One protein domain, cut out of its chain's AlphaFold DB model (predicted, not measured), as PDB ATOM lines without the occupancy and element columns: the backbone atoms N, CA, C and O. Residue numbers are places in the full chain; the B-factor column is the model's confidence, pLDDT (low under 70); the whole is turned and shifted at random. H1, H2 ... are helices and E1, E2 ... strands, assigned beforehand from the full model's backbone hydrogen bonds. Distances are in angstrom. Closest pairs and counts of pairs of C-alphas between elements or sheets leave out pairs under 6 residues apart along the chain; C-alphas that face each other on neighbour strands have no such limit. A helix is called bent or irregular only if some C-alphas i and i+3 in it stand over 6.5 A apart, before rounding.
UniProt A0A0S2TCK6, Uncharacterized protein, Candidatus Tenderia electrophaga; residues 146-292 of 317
ATOM      1  N   ASN A 146     189.910 119.047  65.917       96.19
ATOM      2  CA  ASN A 146     190.914 119.956  66.473       96.19
ATOM      3  C   ASN A 146     191.483 120.879  65.392       96.19
ATOM      4  O   ASN A 146     191.494 122.086  65.590       96.19
ATOM      5  N   ASP A 147     191.888 120.314  64.253       95.44
ATOM      6  CA  ASP A 147     192.457 121.067  63.132       95.44
ATOM      7  C   ASP A 147     191.498 122.163  62.634       95.44
ATOM      8  O   ASP A 147     191.869 123.333  62.538       95.44
ATOM      9  N   ILE A 148     190.222 121.817  62.437       94.94
ATOM     10  CA  ILE A 148     189.180 122.775  62.034       94.94
ATOM     11  C   ILE A 148     188.978 123.866  63.087       94.94
ATOM     12  O   ILE A 148     188.903 125.050  62.747       94.94
ATOM     13  N   ALA A 149     188.874 123.481  64.360       94.75
ATOM     14  CA  ALA A 149     188.670 124.426  65.450       94.75
ATOM     15  C   ALA A 149     189.840 125.410  65.562       94.75
ATOM     16  O   ALA A 149     189.607 126.618  65.627       94.75
ATOM     17  N   ASP A 150     191.073 124.908  65.541       93.12
ATOM     18  CA  ASP A 150     192.288 125.711  65.666       93.12
ATOM     19  C   ASP A 150     192.442 126.666  64.476       93.12
ATOM     20  O   ASP A 150     192.692 127.859  64.673       93.12
ATOM     21  N   HIS A 151     192.205 126.193  63.247       92.38
ATOM     22  CA  HIS A 151     192.241 127.038  62.051       92.38
ATOM     23  C   HIS A 151     191.190 128.150  62.079       92.38
ATOM     24  O   HIS A 151     191.516 129.309  61.803       92.38
ATOM     25  N   GLN A 152     189.946 127.830  62.439       92.38
ATOM     26  CA  GLN A 152     188.886 128.831  62.489       92.38
ATOM     27  C   GLN A 152     189.149 129.862  63.597       92.38
ATOM     28  O   GLN A 152     189.095 131.066  63.349       92.38
ATOM     29  N   LEU A 153     189.512 129.411  64.799       91.12
ATOM     30  CA  LEU A 153     189.780 130.288  65.942       91.12
ATOM     31  C   LEU A 153     191.022 131.170  65.740       91.12
ATOM     32  O   LEU A 153     191.064 132.283  66.267       91.12
ATOM     33  N   ALA A 154     192.014 130.713  64.971       89.25
ATOM     34  CA  ALA A 154     193.164 131.527  64.583       89.25
ATOM     35  C   ALA A 154     192.790 132.652  63.601       89.25
ATOM     36  O   ALA A 154     193.402 133.720  63.633       89.25
ATOM     37  N   SER A 155     191.775 132.440  62.755       85.81
ATOM     38  CA  SER A 155     191.324 133.431  61.768       85.81
ATOM     39  C   SER A 155     190.516 134.594  62.368       85.81
ATOM     40  O   SER A 155     190.459 135.668  61.774       85.81
ATOM     41  N   ASP A 156     189.985 134.432  63.585       78.50
ATOM     42  CA  ASP A 156     189.147 135.422  64.284       78.50
ATOM     43  C   ASP A 156     189.930 136.635  64.850       78.50
ATOM     44  O   ASP A 156     189.378 137.450  65.591       78.50
ATOM     45  N   GLY A 157     191.235 136.766  64.570       72.19
ATOM     46  CA  GLY A 157     192.077 137.900  64.995       72.19
ATOM     47  C   GLY A 157     192.404 137.960  66.498       72.19
ATOM     48  O   GLY A 157     193.276 138.726  66.907       72.19
ATOM     49  N   GLN A 158     191.749 137.132  67.315       70.31
ATOM     50  CA  GLN A 158     192.045 136.898  68.730       70.31
ATOM     51  C   GLN A 158     192.074 135.382  68.994       70.31
ATOM     52  O   GLN A 158     191.063 134.805  69.430       70.31
ATOM     53  N   PRO A 159     193.207 134.711  68.702       76.38
ATOM     54  CA  PRO A 159     193.337 133.289  68.966       76.38
ATOM     55  C   PRO A 159     193.163 133.034  70.472       76.38
ATOM     56  O   PRO A 159     193.722 133.765  71.295       76.38
ATOM     57  N   PRO A 160     192.354 132.038  70.864       78.50
ATOM     58  CA  PRO A 160     192.167 131.689  72.264       78.50
ATOM     59  C   PRO A 160     193.474 131.181  72.867       78.50
ATOM     60  O   PRO A 160     194.330 130.634  72.175       78.50
ATOM     61  N   ALA A 161     193.602 131.310  74.187       81.75
ATOM     62  CA  ALA A 161     194.774 130.808  74.891       81.75
ATOM     63  C   ALA A 161     194.832 129.276  74.866       81.75
ATOM     64  O   ALA A 161     195.917 128.703  74.816       81.75
ATOM     65  N   GLN A 162     193.672 128.617  74.932       92.06
ATOM     66  CA  GLN A 162     193.573 127.162  74.880       92.06
ATOM     67  C   GLN A 162     192.260 126.711  74.241       92.06
ATOM     68  O   GLN A 162     191.229 127.374  74.384       92.06
ATOM     69  N   VAL A 163     192.294 125.544  73.596       94.69
ATOM     70  CA  VAL A 163     191.137 124.900  72.962       94.69
ATOM     71  C   VAL A 163     191.049 123.447  73.413       94.69
ATOM     72  O   VAL A 163     192.052 122.739  73.500       94.69
ATOM     73  N   VAL A 164     189.837 122.994  73.708       95.19
ATOM     74  CA  VAL A 164     189.524 121.582  73.910       95.19
ATOM     75  C   VAL A 164     188.296 121.228  73.089       95.19
ATOM     76  O   VAL A 164     187.290 121.933  73.094       95.19
ATOM     77  N   THR A 165     188.381 120.114  72.375       96.56
ATOM     78  CA  THR A 165     187.244 119.521  71.670       96.56
ATOM     79  C   THR A 165     186.875 118.197  72.325       96.56
ATOM     80  O   THR A 165     187.725 117.529  72.919       96.56
ATOM     81  N   MET A 166     185.615 117.810  72.261       95.88
ATOM     82  CA  MET A 166     185.165 116.528  72.795       95.88
ATOM     83  C   MET A 166     183.840 116.132  72.155       95.88
ATOM     84  O   MET A 166     183.051 117.016  71.807       95.88
ATOM     85  N   PRO A 167     183.560 114.833  72.006       95.69
ATOM     86  CA  PRO A 167     182.273 114.401  71.498       95.69
ATOM     87  C   PRO A 167     181.157 114.746  72.487       95.69
ATOM     88  O   PRO A 167     181.338 114.761  73.708       95.69
ATOM     89  N   THR A 168     179.980 115.017  71.943       93.75
ATOM     90  CA  THR A 168     178.747 115.161  72.721       93.75
ATOM     91  C   THR A 168     178.245 113.793  73.213       93.75
ATOM     92  O   THR A 168     178.698 112.755  72.725       93.75
ATOM     93  N   PRO A 169     177.328 113.747  74.200       91.31
ATOM     94  CA  PRO A 169     176.842 112.484  74.749       91.31
ATOM     95  C   PRO A 169     176.350 111.483  73.693       91.31
ATOM     96  O   PRO A 169     175.632 111.834  72.757       91.31
ATOM     97  N   PHE A 170     176.699 110.211  73.905       91.19
ATOM     98  CA  PHE A 170     176.204 109.041  73.167       91.19
ATOM     99  C   PHE A 170     176.572 108.937  71.676       91.19
ATOM    100  O   PHE A 170     176.015 108.087  70.983       91.19
ATOM    101  N   ASN A 171     177.490 109.759  71.163       93.50
ATOM    102  CA  ASN A 171     177.918 109.692  69.764       93.50
ATOM    103  C   ASN A 171     179.355 110.215  69.573       93.50
ATOM    104  O   ASN A 171     179.905 110.849  70.461       93.50
ATOM    105  N   SER A 172     179.937 109.992  68.392       95.88
ATOM    106  CA  SER A 172     181.245 110.541  67.978       95.88
ATOM    107  C   SER A 172     181.163 111.429  66.729       95.88
ATOM    108  O   SER A 172     182.168 111.668  66.059       95.88
ATOM    109  N   LEU A 173     179.961 111.910  66.399       96.44
ATOM    110  CA  LEU A 173     179.683 112.668  65.175       96.44
ATOM    111  C   LEU A 173     179.520 114.166  65.435       96.44
ATOM    112  O   LEU A 173     179.970 114.968  64.623       96.44
ATOM    113  N   LEU A 174     178.914 114.545  66.560       96.31
ATOM    114  CA  LEU A 174     178.781 115.930  66.994       96.31
ATOM    115  C   LEU A 174     179.791 116.218  68.100       96.31
ATOM    116  O   LEU A 174     179.758 115.607  69.172       96.31
ATOM    117  N   TRP A 175     180.649 117.194  67.847       96.56
ATOM    118  CA  TRP A 175     181.744 117.595  68.710       96.56
ATOM    119  C   TRP A 175     181.482 118.969  69.302       96.56
ATOM    120  O   TRP A 175     181.162 119.914  68.588       96.56
ATOM    121  N   ARG A 176     181.645 119.090  70.615       96.06
ATOM    122  CA  ARG A 176     181.677 120.369  71.316       96.06
ATOM    123  C   ARG A 176     183.105 120.898  71.306       96.06
ATOM    124  O   ARG A 176     184.041 120.169  71.630       96.06
ATOM    125  N   VAL A 177     183.254 122.173  70.985       95.81
ATOM    126  CA  VAL A 177     184.514 122.915  71.028       95.81
ATOM    127  C   VAL A 177     184.404 123.971  72.114       95.81
ATOM    128  O   VAL A 177     183.444 124.739  72.140       95.81
ATOM    129  N   VAL A 178     185.375 123.999  73.020       95.69
ATOM    130  CA  VAL A 178     185.486 124.993  74.087       95.69
ATOM    131  C   VAL A 178     186.831 125.678  73.954       95.69
ATOM    132  O   VAL A 178     187.876 125.045  74.082       95.69
ATOM    133  N   ALA A 179     186.799 126.978  73.713       95.19
ATOM    134  CA  ALA A 179     187.982 127.814  73.612       95.19
ATOM    135  C   ALA A 179     187.977 128.821  74.759       95.19
ATOM    136  O   ALA A 179     186.968 129.479  74.993       95.19
ATOM    137  N   VAL A 180     189.081 128.948  75.491       94.00
ATOM    138  CA  VAL A 180     189.173 129.846  76.651       94.00
ATOM    139  C   VAL A 180     190.225 130.922  76.427       94.00
ATOM    140  O   VAL A 180     191.316 130.659  75.921       94.00
ATOM    141  N   ASP A 181     189.892 132.143  76.829       90.00
ATOM    142  CA  ASP A 181     190.813 133.268  76.968       90.00
ATOM    143  C   ASP A 181     190.785 133.789  78.419       90.00
ATOM    144  O   ASP A 181     190.243 133.125  79.308       90.00
ATOM    145  N   GLN A 182     191.438 134.917  78.709       86.25
ATOM    146  CA  GLN A 182     191.513 135.441  80.082       86.25
ATOM    147  C   GLN A 182     190.164 135.963  80.601       86.25
ATOM    148  O   GLN A 182     189.893 135.867  81.797       86.25
ATOM    149  N   GLU A 183     189.306 136.478  79.724       87.56
ATOM    150  CA  GLU A 183     188.081 137.190  80.102       87.56
ATOM    151  C   GLU A 183     186.827 136.331  79.912       87.56
ATOM    152  O   GLU A 183     185.877 136.396  80.698       87.56
ATOM    153  N   ALA A 184     186.817 135.497  78.878       91.69
ATOM    154  CA  ALA A 184     185.659 134.738  78.458       91.69
ATOM    155  C   ALA A 184     186.042 133.382  77.844       91.69
ATOM    156  O   ALA A 184     187.204 133.031  77.632       91.69
ATOM    157  N   TYR A 185     185.020 132.568  77.634       93.88
ATOM    158  CA  TYR A 185     185.104 131.302  76.937       93.88
ATOM    159  C   TYR A 185     184.122 131.306  75.771       93.88
ATOM    160  O   TYR A 185     183.083 131.963  75.803       93.88
ATOM    161  N   ARG A 186     184.481 130.598  74.709       93.75
ATOM    162  CA  ARG A 186     183.676 130.408  73.511       93.75
ATOM    163  C   ARG A 186     183.277 128.946  73.418       93.75
ATOM    164  O   ARG A 186     184.125 128.071  73.594       93.75
ATOM    165  N   ILE A 187     182.007 128.686  73.140       94.62
ATOM    166  CA  ILE A 187     181.496 127.336  72.893       94.62
ATOM    167  C   ILE A 187     180.956 127.275  71.480       94.62
ATOM    168  O   ILE A 187     180.190 128.141  71.075       94.62
ATOM    169  N   GLY A 188     181.341 126.233  70.759       94.31
ATOM    170  CA  GLY A 188     180.788 125.903  69.458       94.31
ATOM    171  C   GLY A 188     180.520 124.410  69.339       94.31
ATOM    172  O   GLY A 188     180.988 123.611  70.155       94.31
ATOM    173  N   TYR A 189     179.762 124.043  68.314       95.50
ATOM    174  CA  TYR A 189     179.484 122.654  67.973       95.50
ATOM    175  C   TYR A 189     179.818 122.412  66.506       95.50
ATOM    176  O   TYR A 189     179.494 123.232  65.648       95.50
ATOM    177  N   TYR A 190     180.465 121.285  66.232       95.88
ATOM    178  CA  TYR A 190     180.870 120.866  64.900       95.88
ATOM    179  C   TYR A 190     180.357 119.456  64.623       95.88
ATOM    180  O   TYR A 190     180.619 118.533  65.396       95.88
ATOM    181  N   SER A 191     179.612 119.287  63.532       96.69
ATOM    182  CA  SER A 191     179.105 117.983  63.106       96.69
ATOM    183  C   SER A 191     179.939 117.444  61.952       96.69
ATOM    184  O   SER A 191     180.036 118.080  60.904       96.69
ATOM    185  N   LEU A 192     180.451 116.221  62.094       95.62
ATOM    186  CA  LEU A 192     181.145 115.500  61.021       95.62
ATOM    187  C   LEU A 192     180.241 115.191  59.817       95.62
ATOM    188  O   LEU A 192     180.750 114.849  58.750       95.62
ATOM    189  N   LEU A 193     178.917 115.307  59.979       94.88
ATOM    190  CA  LEU A 193     177.938 115.166  58.898       94.88
ATOM    191  C   LEU A 193     177.772 116.456  58.075       94.88
ATOM    192  O   LEU A 193     177.107 116.434  57.044       94.88
ATOM    193  N   GLN A 194     178.333 117.578  58.536       90.25
ATOM    194  CA  GLN A 194     178.159 118.908  57.949       90.25
ATOM    195  C   GLN A 194     179.505 119.633  57.823       90.25
ATOM    196  O   GLN A 194     179.685 120.723  58.362       90.25
ATOM    197  N   GLN A 195     180.453 119.020  57.111       87.44
ATOM    198  CA  GLN A 195     181.848 119.482  57.065       87.44
ATOM    199  C   GLN A 195     182.028 120.871  56.435       87.44
ATOM    200  O   GLN A 195     182.968 121.582  56.772       87.44
ATOM    201  N   ASP A 196     181.095 121.293  55.579       88.38
ATOM    202  CA  ASP A 196     181.158 122.590  54.893       88.38
ATOM    203  C   ASP A 196     180.692 123.774  55.760       88.38
ATOM    204  O   ASP A 196     180.783 124.929  55.339       88.38
ATOM    205  N   LYS A 197     180.132 123.518  56.950       89.88
ATOM    206  CA  LYS A 197     179.580 124.574  57.807       89.88
ATOM    207  C   LYS A 197     180.599 124.995  58.872       89.88
ATOM    208  O   LYS A 197     181.106 124.134  59.591       89.88
ATOM    209  N   PRO A 198     180.861 126.307  59.034       91.00
ATOM    210  CA  PRO A 198     181.768 126.785  60.068       91.00
ATOM    211  C   PRO A 198     181.173 126.577  61.463       91.00
ATOM    212  O   PRO A 198     179.952 126.533  61.650       91.00
ATOM    213  N   ILE A 199     182.048 126.512  62.461       92.81
ATOM    214  CA  ILE A 199     181.664 126.406  63.865       92.81
ATOM    215  C   ILE A 199     181.051 127.735  64.312       92.81
ATOM    216  O   ILE A 199     181.695 128.780  64.263       92.81
ATOM    217  N   GLN A 200     179.809 127.713  64.787       92.06
ATOM    218  CA  GLN A 200     179.185 128.901  65.365       92.06
ATOM    219  C   GLN A 200     179.585 129.014  66.835       92.06
ATOM    220  O   GLN A 200     179.092 128.264  67.677       92.06
ATOM    221  N   PHE A 201     180.511 129.926  67.134       91.69
ATOM    222  CA  PHE A 201     180.963 130.176  68.498       91.69
ATOM    223  C   PHE A 201     180.076 131.200  69.207       91.69
ATOM    224  O   PHE A 201     179.903 132.324  68.739       91.69
ATOM    225  N   GLU A 202     179.599 130.844  70.394       91.69
ATOM    226  CA  GLU A 202     178.985 131.779  71.335       91.69
ATOM    227  C   GLU A 202     179.941 132.093  72.480       91.69
ATOM    228  O   GLU A 202     180.598 131.200  73.018       91.69
ATOM    229  N   ARG A 203     180.023 133.375  72.849       91.25
ATOM    230  CA  ARG A 203     180.919 133.889  73.889       91.25
ATOM    231  C   ARG A 203     180.188 134.033  75.223       91.25
ATOM    232  O   ARG A 203     179.112 134.623  75.277       91.25
ATOM    233  N   PHE A 204     180.832 133.580  76.291       92.44
ATOM    234  CA  PHE A 204     180.342 133.620  77.666       92.44
ATOM    235  C   PHE A 204     181.439 134.136  78.605       92.44
ATOM    236  O   PHE A 204     182.603 133.772  78.427       92.44
ATOM    237  N   PRO A 205     181.116 134.969  79.607       92.81
ATOM    238  CA  PRO A 205     182.111 135.518  80.521       92.81
ATOM    239  C   PRO A 205     182.646 134.447  81.481       92.81
ATOM    240  O   PRO A 205     181.884 133.658  82.032       92.81
ATOM    241  N   ARG A 206     183.958 134.446  81.749       91.62
ATOM    242  CA  ARG A 206     184.558 133.543  82.753       91.62
ATOM    243  C   ARG A 206     184.382 134.041  84.184       91.62
ATOM    244  O   ARG A 206     184.547 133.252  85.107       91.62
ATOM    245  N   ASN A 207     184.113 135.339  84.361       92.75
ATOM    246  CA  ASN A 207     183.928 136.012  85.652       92.75
ATOM    247  C   ASN A 207     185.043 135.724  86.678       92.75
ATOM    248  O   ASN A 207     184.788 135.620  87.875       92.75
ATOM    249  N   LEU A 208     186.300 135.617  86.228       92.25
ATOM    250  CA  LEU A 208     187.423 135.228  87.093       92.25
ATOM    251  C   LEU A 208     187.667 136.191  88.264       92.25
ATOM    252  O   LEU A 208     188.180 135.763  89.293       92.25
ATOM    253  N   GLY A 209     187.251 137.457  88.143       90.19
ATOM    254  CA  GLY A 209     187.341 138.447  89.222       90.19
ATOM    255  C   GLY A 209     186.557 138.069  90.485       90.19
ATOM    256  O   GLY A 209     186.866 138.562  91.563       90.19
ATOM    257  N   VAL A 210     185.595 137.145  90.389       90.00
ATOM    258  CA  VAL A 210     184.868 136.598  91.547       90.00
ATOM    259  C   VAL A 210     185.795 135.802  92.484       90.00
ATOM    260  O   VAL A 210     185.503 135.671  93.669       90.00
ATOM    261  N   LEU A 211     186.927 135.300  91.978       91.00
ATOM    262  CA  LEU A 211     187.924 134.554  92.754       91.00
ATOM    263  C   LEU A 211     188.958 135.453  93.451       91.00
ATOM    264  O   LEU A 211     189.889 134.921  94.060       91.00
ATOM    265  N   ALA A 212     188.820 136.778  93.352       91.25
ATOM    266  CA  ALA A 212     189.748 137.717  93.969       91.25
ATOM    267  C   ALA A 212     189.839 137.496  95.488       91.25
ATOM    268  O   ALA A 212     188.821 137.486  96.185       91.25
ATOM    269  N   GLY A 213     191.056 137.318  96.000       89.12
ATOM    270  CA  GLY A 213     191.330 137.008  97.407       89.12
ATOM    271  C   GLY A 213     191.353 135.511  97.743       89.12
ATOM    272  O   GLY A 213     191.583 135.155  98.898       89.12
ATOM    273  N   LEU A 214     191.135 134.625  96.764       90.75
ATOM    274  CA  LEU A 214     191.223 133.165  96.914       90.75
ATOM    275  C   LEU A 214     192.354 132.544  96.080       90.75
ATOM    276  O   LEU A 214     192.406 131.323  95.924       90.75
ATOM    277  N   GLU A 215     193.259 133.340  95.513       89.06
ATOM    278  CA  GLU A 215     194.284 132.873  94.572       89.06
ATOM    279  C   GLU A 215     195.208 131.811  95.178       89.06
ATOM    280  O   GLU A 215     195.541 130.832  94.501       89.06
ATOM    281  N   ASP A 216     195.560 131.976  96.453       89.06
ATOM    282  CA  ASP A 216     196.420 131.059  97.206       89.06
ATOM    283  C   ASP A 216     195.654 129.929  97.903       89.06
ATOM    284  O   ASP A 216     196.266 129.030  98.493       89.06
ATOM    285  N   HIS A 217     194.321 129.935  97.821       89.75
ATOM    286  CA  HIS A 217     193.491 128.902  98.418       89.75
ATOM    287  C   HIS A 217     193.695 127.568  97.682       89.75
ATOM    288  O   HIS A 217     193.590 127.481  96.455       89.75
ATOM    289  N   GLU A 218     194.006 126.505  98.428       89.12
ATOM    290  CA  GLU A 218     194.419 125.224  97.845       89.12
ATOM    291  C   GLU A 218     193.387 124.620  96.868       89.12
ATOM    292  O   GLU A 218     193.796 124.274  95.751       89.12
ATOM    293  N   PRO A 219     192.073 124.573  97.180       88.25
ATOM    294  CA  PRO A 219     191.049 124.119  96.242       88.25
ATOM    295  C   PRO A 219     191.038 124.907  94.928       88.25
ATOM    296  O   PRO A 219     190.906 124.313  93.860       88.25
ATOM    297  N   VAL A 220     191.255 126.227  94.973       91.12
ATOM    298  CA  VAL A 220     191.307 127.065  93.764       91.12
ATOM    299  C   VAL A 220     192.489 126.672  92.887       91.12
ATOM    300  O   VAL A 220     192.321 126.455  91.684       91.12
ATOM    301  N   ARG A 221     193.685 126.524  93.469       91.81
ATOM    302  CA  ARG A 221     194.878 126.090  92.720       91.81
ATOM    303  C   ARG A 221     194.699 124.697  92.124       91.81
ATOM    304  O   ARG A 221     195.065 124.474  90.971       91.81
ATOM    305  N   LYS A 222     194.092 123.782  92.880       88.81
ATOM    306  CA  LYS A 222     193.813 122.413  92.439       88.81
ATOM    307  C   LYS A 222     192.822 122.359  91.284       88.81
ATOM    308  O   LYS A 222     193.102 121.678  90.301       88.81
ATOM    309  N   VAL A 223     191.722 123.111  91.343       90.38
ATOM    310  CA  VAL A 223     190.771 123.197  90.222       90.38
ATOM    311  C   VAL A 223     191.440 123.827  88.998       90.38
ATOM    312  O   VAL A 223     191.299 123.293  87.899       90.38
ATOM    313  N   LYS A 224     192.221 124.906  89.161       92.12
ATOM    314  CA  LYS A 224     192.980 125.526  88.053       92.12
ATOM    315  C   LYS A 224     193.891 124.513  87.353       92.12
ATOM    316  O   LYS A 224     193.846 124.399  86.130       92.12
ATOM    317  N   TRP A 225     194.673 123.766  88.132       90.62
ATOM    318  CA  TRP A 225     195.580 122.735  87.630       90.62
ATOM    319  C   TRP A 225     194.828 121.579  86.955       90.62
ATOM    320  O   TRP A 225     195.089 121.261  85.797       90.62
ATOM    321  N   PHE A 226     193.828 121.004  87.625       87.38
ATOM    322  CA  PHE A 226     193.087 119.845  87.121       87.38
ATOM    323  C   PHE A 226     192.298 120.151  85.842       87.38
ATOM    324  O   PHE A 226     192.235 119.341  84.910       87.38
ATOM    325  N   THR A 227     191.698 121.343  85.783       90.56
ATOM    326  CA  THR A 227     190.980 121.821  84.595       90.56
ATOM    327  C   THR A 227     191.911 122.271  83.481       90.56
ATOM    328  O   THR A 227     191.435 122.558  82.387       90.56
ATOM    329  N   LYS A 228     193.226 122.341  83.732       90.62
ATOM    330  CA  LYS A 228     194.243 122.908  82.833       90.62
ATOM    331  C   LYS A 228     193.939 124.346  82.400       90.62
ATOM    332  O   LYS A 228     194.472 124.820  81.408       90.62
ATOM    333  N   GLY A 229     193.099 125.059  83.148       91.38
ATOM    334  CA  GLY A 229     192.634 126.399  82.794       91.38
ATOM    335  C   GLY A 229     191.236 126.462  82.172       91.38
ATOM    336  O   GLY A 229     190.713 127.569  82.040       91.38
ATOM    337  N   PHE A 230     190.587 125.331  81.868       93.75
ATOM    338  CA  PHE A 230     189.205 125.270  81.368       93.75
ATOM    339  C   PHE A 230     188.170 125.400  82.494       93.75
ATOM    340  O   PHE A 230     187.411 124.475  82.780       93.75
ATOM    341  N   TYR A 231     188.131 126.567  83.133       94.12
ATOM    342  CA  TYR A 231     187.175 126.855  84.197       94.12
ATOM    343  C   TYR A 231     186.575 128.258  84.091       94.12
ATOM    344  O   TYR A 231     187.219 129.195  83.607       94.12
ATOM    345  N   ALA A 232     185.358 128.405  84.602       94.25
ATOM    346  CA  ALA A 232     184.722 129.690  84.877       94.25
ATOM    347  C   ALA A 232     184.443 129.818  86.379       94.25
ATOM    348  O   ALA A 232     184.571 128.848  87.131       94.25
ATOM    349  N   ALA A 233     184.090 131.022  86.812       93.19
ATOM    350  CA  ALA A 233     183.644 131.290  88.165       93.19
ATOM    351  C   ALA A 233     182.236 131.891  88.158       93.19
ATOM    352  O   ALA A 233     181.831 132.570  87.218       93.19
ATOM    353  N   GLU A 234     181.486 131.646  89.223       91.00
ATOM    354  CA  GLU A 234     180.154 132.210  89.410       91.00
ATOM    355  C   GLU A 234     179.950 132.530  90.887       91.00
ATOM    356  O   GLU A 234     180.421 131.808  91.768       91.00
ATOM    357  N   LYS A 235     179.226 133.615  91.158       90.12
ATOM    358  CA  LYS A 235     178.702 133.900  92.487       90.12
ATOM    359  C   LYS A 235     177.229 133.515  92.523       90.12
ATOM    360  O   LYS A 235     176.430 134.127  91.817       90.12
ATOM    361  N   ARG A 236     176.856 132.574  93.390       87.81
ATOM    362  CA  ARG A 236     175.472 132.094  93.505       87.81
ATOM    363  C   ARG A 236     175.055 131.991  94.964       87.81
ATOM    364  O   ARG A 236     175.681 131.273  95.726       87.81
ATOM    365  N   ASN A 237     173.998 132.704  95.357       86.38
ATOM    366  CA  ASN A 237     173.466 132.701  96.730       86.38
ATOM    367  C   ASN A 237     174.517 132.986  97.827       86.38
ATOM    368  O   ASN A 237     174.428 132.452  98.923       86.38
ATOM    369  N   GLY A 238     175.519 133.820  97.527       86.75
ATOM    370  CA  GLY A 238     176.625 134.116  98.448       86.75
ATOM    371  C   GLY A 238     177.823 133.170  98.330       86.75
ATOM    372  O   GLY A 238     178.904 133.533  98.783       86.75
ATOM    373  N   ASP A 239     177.687 132.038  97.642       90.94
ATOM    374  CA  ASP A 239     178.782 131.101  97.398       90.94
ATOM    375  C   ASP A 239     179.641 131.535  96.210       90.94
ATOM    376  O   ASP A 239     179.134 132.047  95.206       90.94
ATOM    377  N   ILE A 240     180.942 131.272  96.313       92.12
ATOM    378  CA  ILE A 240     181.913 131.419  95.233       92.12
ATOM    379  C   ILE A 240     182.178 130.047  94.628       92.12
ATOM    380  O   ILE A 240     182.726 129.156  95.286       92.12
ATOM    381  N   LEU A 241     181.774 129.879  93.373       92.00
ATOM    382  CA  LEU A 241     181.808 128.611  92.659       92.00
ATOM    383  C   LEU A 241     182.849 128.646  91.545       92.00
ATOM    384  O   LEU A 241     182.957 129.630  90.817       92.00
ATOM    385  N   MET A 242     183.568 127.541  91.377       93.00
ATOM    386  CA  MET A 242     184.352 127.242  90.183       93.00
ATOM    387  C   MET A 242     183.675 126.132  89.383       93.00
ATOM    388  O   MET A 242     183.215 125.142  89.951       93.00
ATOM    389  N   ILE A 243     183.641 126.298  88.066       91.94
ATOM    390  CA  ILE A 243     182.928 125.426  87.130       91.94
ATOM    391  C   ILE A 243     183.945 124.788  86.187       91.94
ATOM    392  O   ILE A 243     184.710 125.518  85.557       91.94
ATOM    393  N   ASP A 244     183.955 123.457  86.056       92.38
ATOM    394  CA  ASP A 244     184.741 122.776  85.012       92.38
ATOM    395  C   ASP A 244     184.006 122.865  83.667       92.38
ATOM    396  O   ASP A 244     182.987 122.202  83.445       92.38
ATOM    397  N   LEU A 245     184.536 123.668  82.741       92.69
ATOM    398  CA  LEU A 245     183.900 123.930  81.446       92.69
ATOM    399  C   LEU A 245     183.916 122.713  80.511       92.69
ATOM    400  O   LEU A 245     183.192 122.699  79.509       92.69
ATOM    401  N   ARG A 246     184.724 121.694  80.820       91.50
ATOM    402  CA  ARG A 246     184.861 120.461  80.033       91.50
ATOM    403  C   ARG A 246     183.771 119.441  80.343       91.50
ATOM    404  O   ARG A 246     183.616 118.478  79.607       91.50
ATOM    405  N   ALA A 247     183.022 119.621  81.424       85.69
ATOM    406  CA  ALA A 247     182.098 118.612  81.911       85.69
ATOM    407  C   ALA A 247     180.661 119.143  81.957       85.69
ATOM    408  O   ALA A 247     180.288 119.903  82.849       85.69
ATOM    409  N   GLY A 248     179.854 118.711  80.989       85.31
ATOM    410  CA  GLY A 248     178.476 119.158  80.789       85.31
ATOM    411  C   GLY A 248     178.302 120.018  79.534       85.31
ATOM    412  O   GLY A 248     179.165 120.048  78.646       85.31
ATOM    413  N   LEU A 249     177.155 120.692  79.447       85.69
ATOM    414  CA  LEU A 249     176.714 121.470  78.287       85.69
ATOM    415  C   LEU A 249     176.114 122.791  78.755       85.69
ATOM    416  O   LEU A 249     175.072 122.784  79.392       85.69
ATOM    417  N   GLU A 250     176.716 123.916  78.379       84.81
ATOM    418  CA  GLU A 250     176.260 125.266  78.739       84.81
ATOM    419  C   GLU A 250     174.743 125.470  78.602       84.81
ATOM    420  O   GLU A 250     174.237 125.298  77.490       84.81
ATOM    421  N   PRO A 251     174.017 125.944  79.636       78.69
ATOM    422  CA  PRO A 251     174.468 126.212  81.023       78.69
ATOM    423  C   PRO A 251     174.545 125.048  82.038       78.69
ATOM    424  O   PRO A 251     174.942 125.265  83.181       78.69
ATOM    425  N   ASP A 252     174.160 123.825  81.683       82.94
ATOM    426  CA  ASP A 252     174.096 122.682  82.604       82.94
ATOM    427  C   ASP A 252     175.458 121.969  82.728       82.94
ATOM    428  O   ASP A 252     175.760 121.004  82.014       82.94
ATOM    429  N   TYR A 253     176.299 122.447  83.647       85.25
ATOM    430  CA  TYR A 253     177.598 121.840  83.970       85.25
ATOM    431  C   TYR A 253     177.502 120.760  85.056       85.25
ATOM    432  O   TYR A 253     176.630 120.791  85.917       85.25
ATOM    433  N   GLU A 254     178.416 119.790  85.040       81.56
ATOM    434  CA  GLU A 254     178.389 118.629  85.949       81.56
ATOM    435  C   GLU A 254     179.221 118.788  87.230       81.56
ATOM    436  O   GLU A 254     179.067 118.008  88.184       81.56
ATOM    437  N   TYR A 255     180.114 119.776  87.254       82.25
ATOM    438  CA  TYR A 255     181.055 119.982  88.349       82.25
ATOM    439  C   TYR A 255     181.105 121.455  88.734       82.25
ATOM    440  O   TYR A 255     181.745 122.270  88.070       82.25
ATOM    441  N   PHE A 256     180.428 121.752  89.843       85.75
ATOM    442  CA  PHE A 256     180.510 123.013  90.565       85.75
ATOM    443  C   PHE A 256     181.240 122.765  91.879       85.75
ATOM    444  O   PHE A 256     180.775 121.976  92.709       85.75
ATOM    445  N   PHE A 257     182.359 123.451  92.067       88.38
ATOM    446  CA  PHE A 257     183.143 123.414  93.292       88.38
ATOM    447  C   PHE A 257     182.944 124.722  94.038       88.38
ATOM    448  O   PHE A 257     183.372 125.777  93.571       88.38
ATOM    449  N   LYS A 258     182.302 124.663  95.202       90.19
ATOM    450  CA  LYS A 258     182.301 125.780  96.140       90.19
ATOM    451  C   LYS A 258     183.707 125.929  96.703       90.19
ATOM    452  O   LYS A 258     184.230 124.969  97.252       90.19
ATOM    453  N   VAL A 259     184.318 127.095  96.538       90.88
ATOM    454  CA  VAL A 259     185.703 127.373  96.975       90.88
ATOM    455  C   VAL A 259     185.799 128.547  97.945       90.88
ATOM    456  O   VAL A 259     186.859 128.785  98.525       90.88
ATOM    457  N   GLY A 260     184.701 129.273  98.132       90.12
ATOM    458  CA  GLY A 260     184.594 130.369  99.081       90.12
ATOM    459  C   GLY A 260     183.147 130.774  99.322       90.12
ATOM    460  O   GLY A 260     182.230 130.304  98.645       90.12
ATOM    461  N   GLU A 261     182.965 131.682 100.267       91.81
ATOM    462  CA  GLU A 261     181.699 132.348 100.564       91.81
ATOM    463  C   GLU A 261     181.937 133.848 100.704       91.81
ATOM    464  O   GLU A 261     183.001 134.292 101.146       91.81
ATOM    465  N   LEU A 262     180.942 134.646 100.333       87.00
ATOM    466  CA  LEU A 262     180.943 136.074 100.592       87.00
ATOM    467  C   LEU A 262     180.350 136.336 101.981       87.00
ATOM    468  O   LEU A 262     179.137 136.240 102.167       87.00
ATOM    469  N   GLN A 263     181.194 136.746 102.925       83.25
ATOM    470  CA  GLN A 263     180.804 137.130 104.280       83.25
ATOM    471  C   GLN A 263     181.272 138.564 104.552       83.25
ATOM    472  O   GLN A 263     182.424 138.900 104.298       83.25
ATOM    473  N   ASP A 264     180.380 139.437 105.025       80.81
ATOM    474  CA  ASP A 264     180.701 140.841 105.344       80.81
ATOM    475  C   ASP A 264     181.384 141.610 104.194       80.81
ATOM    476  O   ASP A 264     182.302 142.403 104.397       80.81
ATOM    477  N   ARG A 265     180.935 141.362 102.952       77.12
ATOM    478  CA  ARG A 265     181.512 141.904 101.700       77.12
ATOM    479  C   ARG A 265     182.959 141.479 101.415       77.12
ATOM    480  O   ARG A 265     183.547 141.982 100.461       77.12
ATOM    481  N   GLN A 266     183.507 140.535 102.171       80.31
ATOM    482  CA  GLN A 266     184.799 139.918 101.905       80.31
ATOM    483  C   GLN A 266     184.615 138.467 101.479       80.31
ATOM    484  O   GLN A 266     183.772 137.738 102.003       80.31
ATOM    485  N   VAL A 267     185.401 138.046 100.496       83.88
ATOM    486  CA  VAL A 267     185.438 136.646 100.087       83.88
ATOM    487  C   VAL A 267     186.298 135.885 101.090       83.88
ATOM    488  O   VAL A 267     187.437 136.272 101.348       83.88
ATOM    489  N   ARG A 268     185.753 134.814 101.669       85.12
ATOM    490  CA  ARG A 268     186.469 133.943 102.603       85.12
ATOM    491  C   ARG A 268     186.608 132.533 102.033       85.12
ATOM    492  O   ARG A 268     185.643 132.021 101.461       85.12
ATOM    493  N   PRO A 269     187.784 131.899 102.177       85.56
ATOM    494  CA  PRO A 269     187.973 130.512 101.778       85.56
ATOM    495  C   PRO A 269     187.138 129.585 102.666       85.56
ATOM    496  O   PRO A 269     187.055 129.785 103.878       85.56
ATOM    497  N   VAL A 270     186.545 128.555 102.064       82.69
ATOM    498  CA  VAL A 270     185.799 127.499 102.770       82.69
ATOM    499  C   VAL A 270     186.253 126.127 102.286       82.69
ATOM    500  O   VAL A 270     186.768 126.007 101.176       82.69
ATOM    501  N   LEU A 271     186.037 125.084 103.093       78.44
ATOM    502  CA  LEU A 271     186.269 123.706 102.656       78.44
ATOM    503  C   LEU A 271     185.440 123.423 101.401       78.44
ATOM    504  O   LEU A 271     184.253 123.771 101.359       78.44
ATOM    505  N   SER A 272     186.050 122.819 100.382       75.56
ATOM    506  CA  SER A 272     185.364 122.722  99.107       75.56
ATOM    507  C   SER A 272     184.238 121.699  99.147       75.56
ATOM    508  O   SER A 272     184.352 120.614  99.721       75.56
ATOM    509  N   GLN A 273     183.123 122.062  98.520       75.38
ATOM    510  CA  GLN A 273     181.950 121.205  98.406       75.38
ATOM    511  C   GLN A 273     181.550 121.090  96.942       75.38
ATOM    512  O   GLN A 273     181.464 122.092  96.226       75.38
ATOM    513  N   ARG A 274     181.281 119.862  96.500       75.94
ATOM    514  CA  ARG A 274     180.680 119.620  95.192       75.94
ATOM    515  C   ARG A 274     179.177 119.817  95.316       75.94
ATOM    516  O   ARG A 274     178.524 119.089  96.062       75.94
ATOM    517  N   LEU A 275     178.624 120.775  94.578       72.50
ATOM    518  CA  LEU A 275     177.174 120.957  94.577       72.50
ATOM    519  C   LEU A 275     176.483 119.850  93.770       72.50
ATOM    520  O   LEU A 275     177.018 119.414  92.743       72.50
ATOM    521  N   PRO A 276     175.297 119.392  94.209       66.31
ATOM    522  CA  PRO A 276     174.508 118.439  93.448       66.31
ATOM    523  C   PRO A 276     174.099 119.066  92.115       66.31
ATOM    524  O   PRO A 276     173.631 120.203  92.062       66.31
ATOM    525  N   VAL A 277     174.269 118.308  91.036       67.19
ATOM    526  CA  VAL A 277     173.870 118.732  89.693       67.19
ATOM    527  C   VAL A 277     172.573 118.044  89.308       67.19
ATOM    528  O   VAL A 277     172.463 116.818  89.372       67.19
ATOM    529  N   GLN A 278     171.601 118.834  88.854       61.47
ATOM    530  CA  GLN A 278     170.416 118.314  88.185       61.47
ATOM    531  C   GLN A 278     170.800 117.890  86.765       61.47
ATOM    532  O   GLN A 278     170.903 118.702  85.849       61.47
ATOM    533  N   ARG A 279     171.047 116.592  86.582       66.81
ATOM    534  CA  ARG A 279     171.252 116.016  85.250       66.81
ATOM    535  C   ARG A 279     169.916 116.015  84.511       66.81
ATOM    536  O   ARG A 279     168.987 115.329  84.930       66.81
ATOM    537  N   SER A 280     169.826 116.765  83.418       69.75
ATOM    538  CA  SER A 280     168.631 116.824  82.577       69.75
ATOM    539  C   SER A 280     168.897 116.207  81.209       69.75
ATOM    540  O   SER A 280     169.831 116.592  80.507       69.75
ATOM    541  N   LEU A 281     168.036 115.274  80.799       76.00
ATOM    542  CA  LEU A 281     168.046 114.712  79.444       76.00
ATOM    543  C   LEU A 281     167.331 115.615  78.429       76.00
ATOM    544  O   LEU A 281     167.309 115.298  77.242       76.00
ATOM    545  N   ALA A 282     166.777 116.753  78.864       80.31
ATOM    546  CA  ALA A 282     165.995 117.655  78.017       80.31
ATOM    547  C   ALA A 282     166.780 118.212  76.814       80.31
ATOM    548  O   ALA A 282     166.176 118.674  75.851       80.31
ATOM    549  N   ARG A 283     168.117 118.149  76.844       82.06
ATOM    550  CA  ARG A 283     168.990 118.611  75.753       82.06
ATOM    551  C   ARG A 283     169.339 117.560  74.716       82.06
ATOM    552  O   ARG A 283     169.862 117.924  73.667       82.06
ATOM    553  N   LEU A 284     169.067 116.281  74.978       85.38
ATOM    554  CA  LEU A 284     169.372 115.226  74.013       85.38
ATOM    555  C   LEU A 284     168.710 115.461  72.646       85.38
ATOM    556  O   LEU A 284     169.416 115.314  71.652       85.38
ATOM    557  N   PRO A 285     167.435 115.902  72.559       89.44
ATOM    558  CA  PRO A 285     166.833 116.223  71.268       89.44
ATOM    559  C   PRO A 285     167.575 117.346  70.534       89.44
ATOM    560  O   PRO A 285     167.866 117.211  69.354       89.44
ATOM    561  N   TRP A 286     167.964 118.418  71.238       90.56
ATOM    562  CA  TRP A 286     168.709 119.528  70.631       90.56
ATOM    563  C   TRP A 286     170.073 119.082  70.090       90.56
ATOM    564  O   TRP A 286     170.458 119.497  68.998       90.56
ATOM    565  N   LEU A 287     170.789 118.214  70.816       90.38
ATOM    566  CA  LEU A 287     172.046 117.632  70.334       90.38
ATOM    567  C   LEU A 287     171.828 116.779  69.086       90.38
ATOM    568  O   LEU A 287     172.603 116.868  68.140       90.38
ATOM    569  N   TRP A 288     170.774 115.965  69.081       90.50
ATOM    570  CA  TRP A 288     170.482 115.092  67.953       90.50
ATOM    571  C   TRP A 288     170.099 115.886  66.705       90.50
ATOM    572  O   TRP A 288     170.628 115.627  65.630       90.50
ATOM    573  N   ASP A 289     169.275 116.920  66.859       90.88
ATOM    574  CA  ASP A 289     168.936 117.836  65.769       90.88
ATOM    575  C   ASP A 289     170.178 118.591  65.255       90.88
ATOM    576  O   ASP A 289     170.318 118.838  64.054       90.88
ATOM    577  N   SER A 290     171.116 118.914  66.154       91.12
ATOM    578  CA  SER A 290     172.360 119.622  65.817       91.12
ATOM    579  C   SER A 290     173.319 118.805  64.941       91.12
ATOM    580  O   SER A 290     174.229 119.365  64.325       91.12
ATOM    581  N   LEU A 291     173.122 117.482  64.838       92.00
ATOM    582  CA  LEU A 291     173.891 116.632  63.925       92.00
ATOM    583  C   LEU A 291     173.659 117.016  62.462       92.00
ATOM    584  O   LEU A 291     174.613 117.003  61.681       92.00
ATOM    585  N   THR A 292     172.427 117.368  62.093       90.31
ATOM    586  CA  THR A 292     172.023 117.615  60.699       90.31
ATOM    587  C   THR A 292     171.847 119.090  60.360       90.31
ATOM    588  O   THR A 292     171.956 119.453  59.190       90.31
TER     589      THR A 292
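This is residues 146 to 292 of the 317 residues of an uncharacterized protein of Candidatus Tenderia electrophaga (UniProt A0A0S2TCK6). Two lobes lie end to end along the longest axis, each a twisted four-stranded sheet with helices packed on it. The first lobe is the sheet E1 to E4 with H1 over one face; the second is the more strongly curled sheet E5 to E8 with H3, and the short H2, over one face. Residues 275 to 280 lead from E8 back to the first lobe, where H4 grazes the first sheet with its residues 287 to 290. The printed part has 147 residues, with four named helices and eight named strands in the order H1 E1 E2 E3 E4 H2 H3 E5 E6 E7 E8 H4; the class is mixed, and both sheets are antiparallel, in the orders E1 E2 E3 E4 and E5 E6 E7 E8. The whole is compact, with a radius of gyration of the C-alphas of 16.6 A, and spans 53 by 36 by 22 A.

H1, residues 146 to 155, is on the sheet of E1, residues 162 to 167, E2, residues 174 to 180, E3, residues 184 to 191, and E4, residues 202 to 205. These strands form a meander, each the antiparallel neighbour of the one before. N 164 and O 178 of the hairpin E1 and E2 are 2.9 A apart, N 177 and O 188 of E2 and E3 2.8 A, and N 185 and O 204 of E3 and E4 2.8 A, each within hydrogen-bond range. H1 has a height over the sheet of 9.7 A, lies over E2 and only just over E3, with 3 C-alphas falling on E3, and runs slantwise to the strands, at 43 degrees to E2 on the local plane. The closest C-alphas of H1 and E1 are those of Asn 146 and Thr 165, 6.4 A apart. H2, residues 208 to 211, and H3, residues 218 to 226, lie on the same face of the second sheet, a meander of E5, residues 231 to 236, E6, residues 239 to 244, E7, residues 256 to 263, and E8, residues 266 to 274. N 234 and O 241 of E5 and E6 are 3.0 A apart, N 242 and O 257 of E6 and E7 2.8 A, and N 268 and O 261 of E7 and E8 2.8 A, within hydrogen-bond range. H3 has a height over the sheet of 8.9 A and runs along the strands, at 10 degrees to E6 on the local plane; its closest C-alphas to E7 are Pro 219 and Val 259, 6.3 A apart. H2 has a height of 6.6 A, and the C-alphas of Leu 208 and Ala 233 in E5 are 5.6 A apart. E7 bends by 58 degrees at residue 259 and E8 by 73 degrees at residue 271. Between the sheets, the closest C-alphas of E4 and E5 are Pro 205 and Ala 232, 7.7 A apart. H4, residues 281 to 290, only grazes the first sheet; the C-alphas of Leu 174 in E2 and Ser 290 are 7.5 A apart. Every O i to N i+4 pair is within hydrogen-bond range in H1 and H3, 4 of 6 are in H4, and H2 is too short for such a pair.

H1 begins at C-alpha 146 (190.914, 119.956, 66.473) and is 14.3 A long. E1 measures 17.4 A, E2 19.9 A, E3 23.7 A and E4 10.4 A; H2 is 5.7 A and H3 12.1 A. E5 measures 15.8 A, E6 16.1 A, E7 19.7 A and E8 21.8 A, with C-alpha 266 at (184.799, 139.918, 101.905). H4, 15.1 A, is only just irregular, with C-alphas 282 and 285 6.9 A apart, and ends at C-alpha 290 (172.360, 119.622, 65.817).

The C-alphas farthest apart are those of Asp 196 and Asp 264, 53.7 A. The printed part has no cut. The link from E6 to E7 is long, with 11 residues, and within it residues 248 to 249 pair antiparallel with residues 252 to 253. The mean pLDDT of the printed part is 88.5, and residues 276 to 280 are under 70.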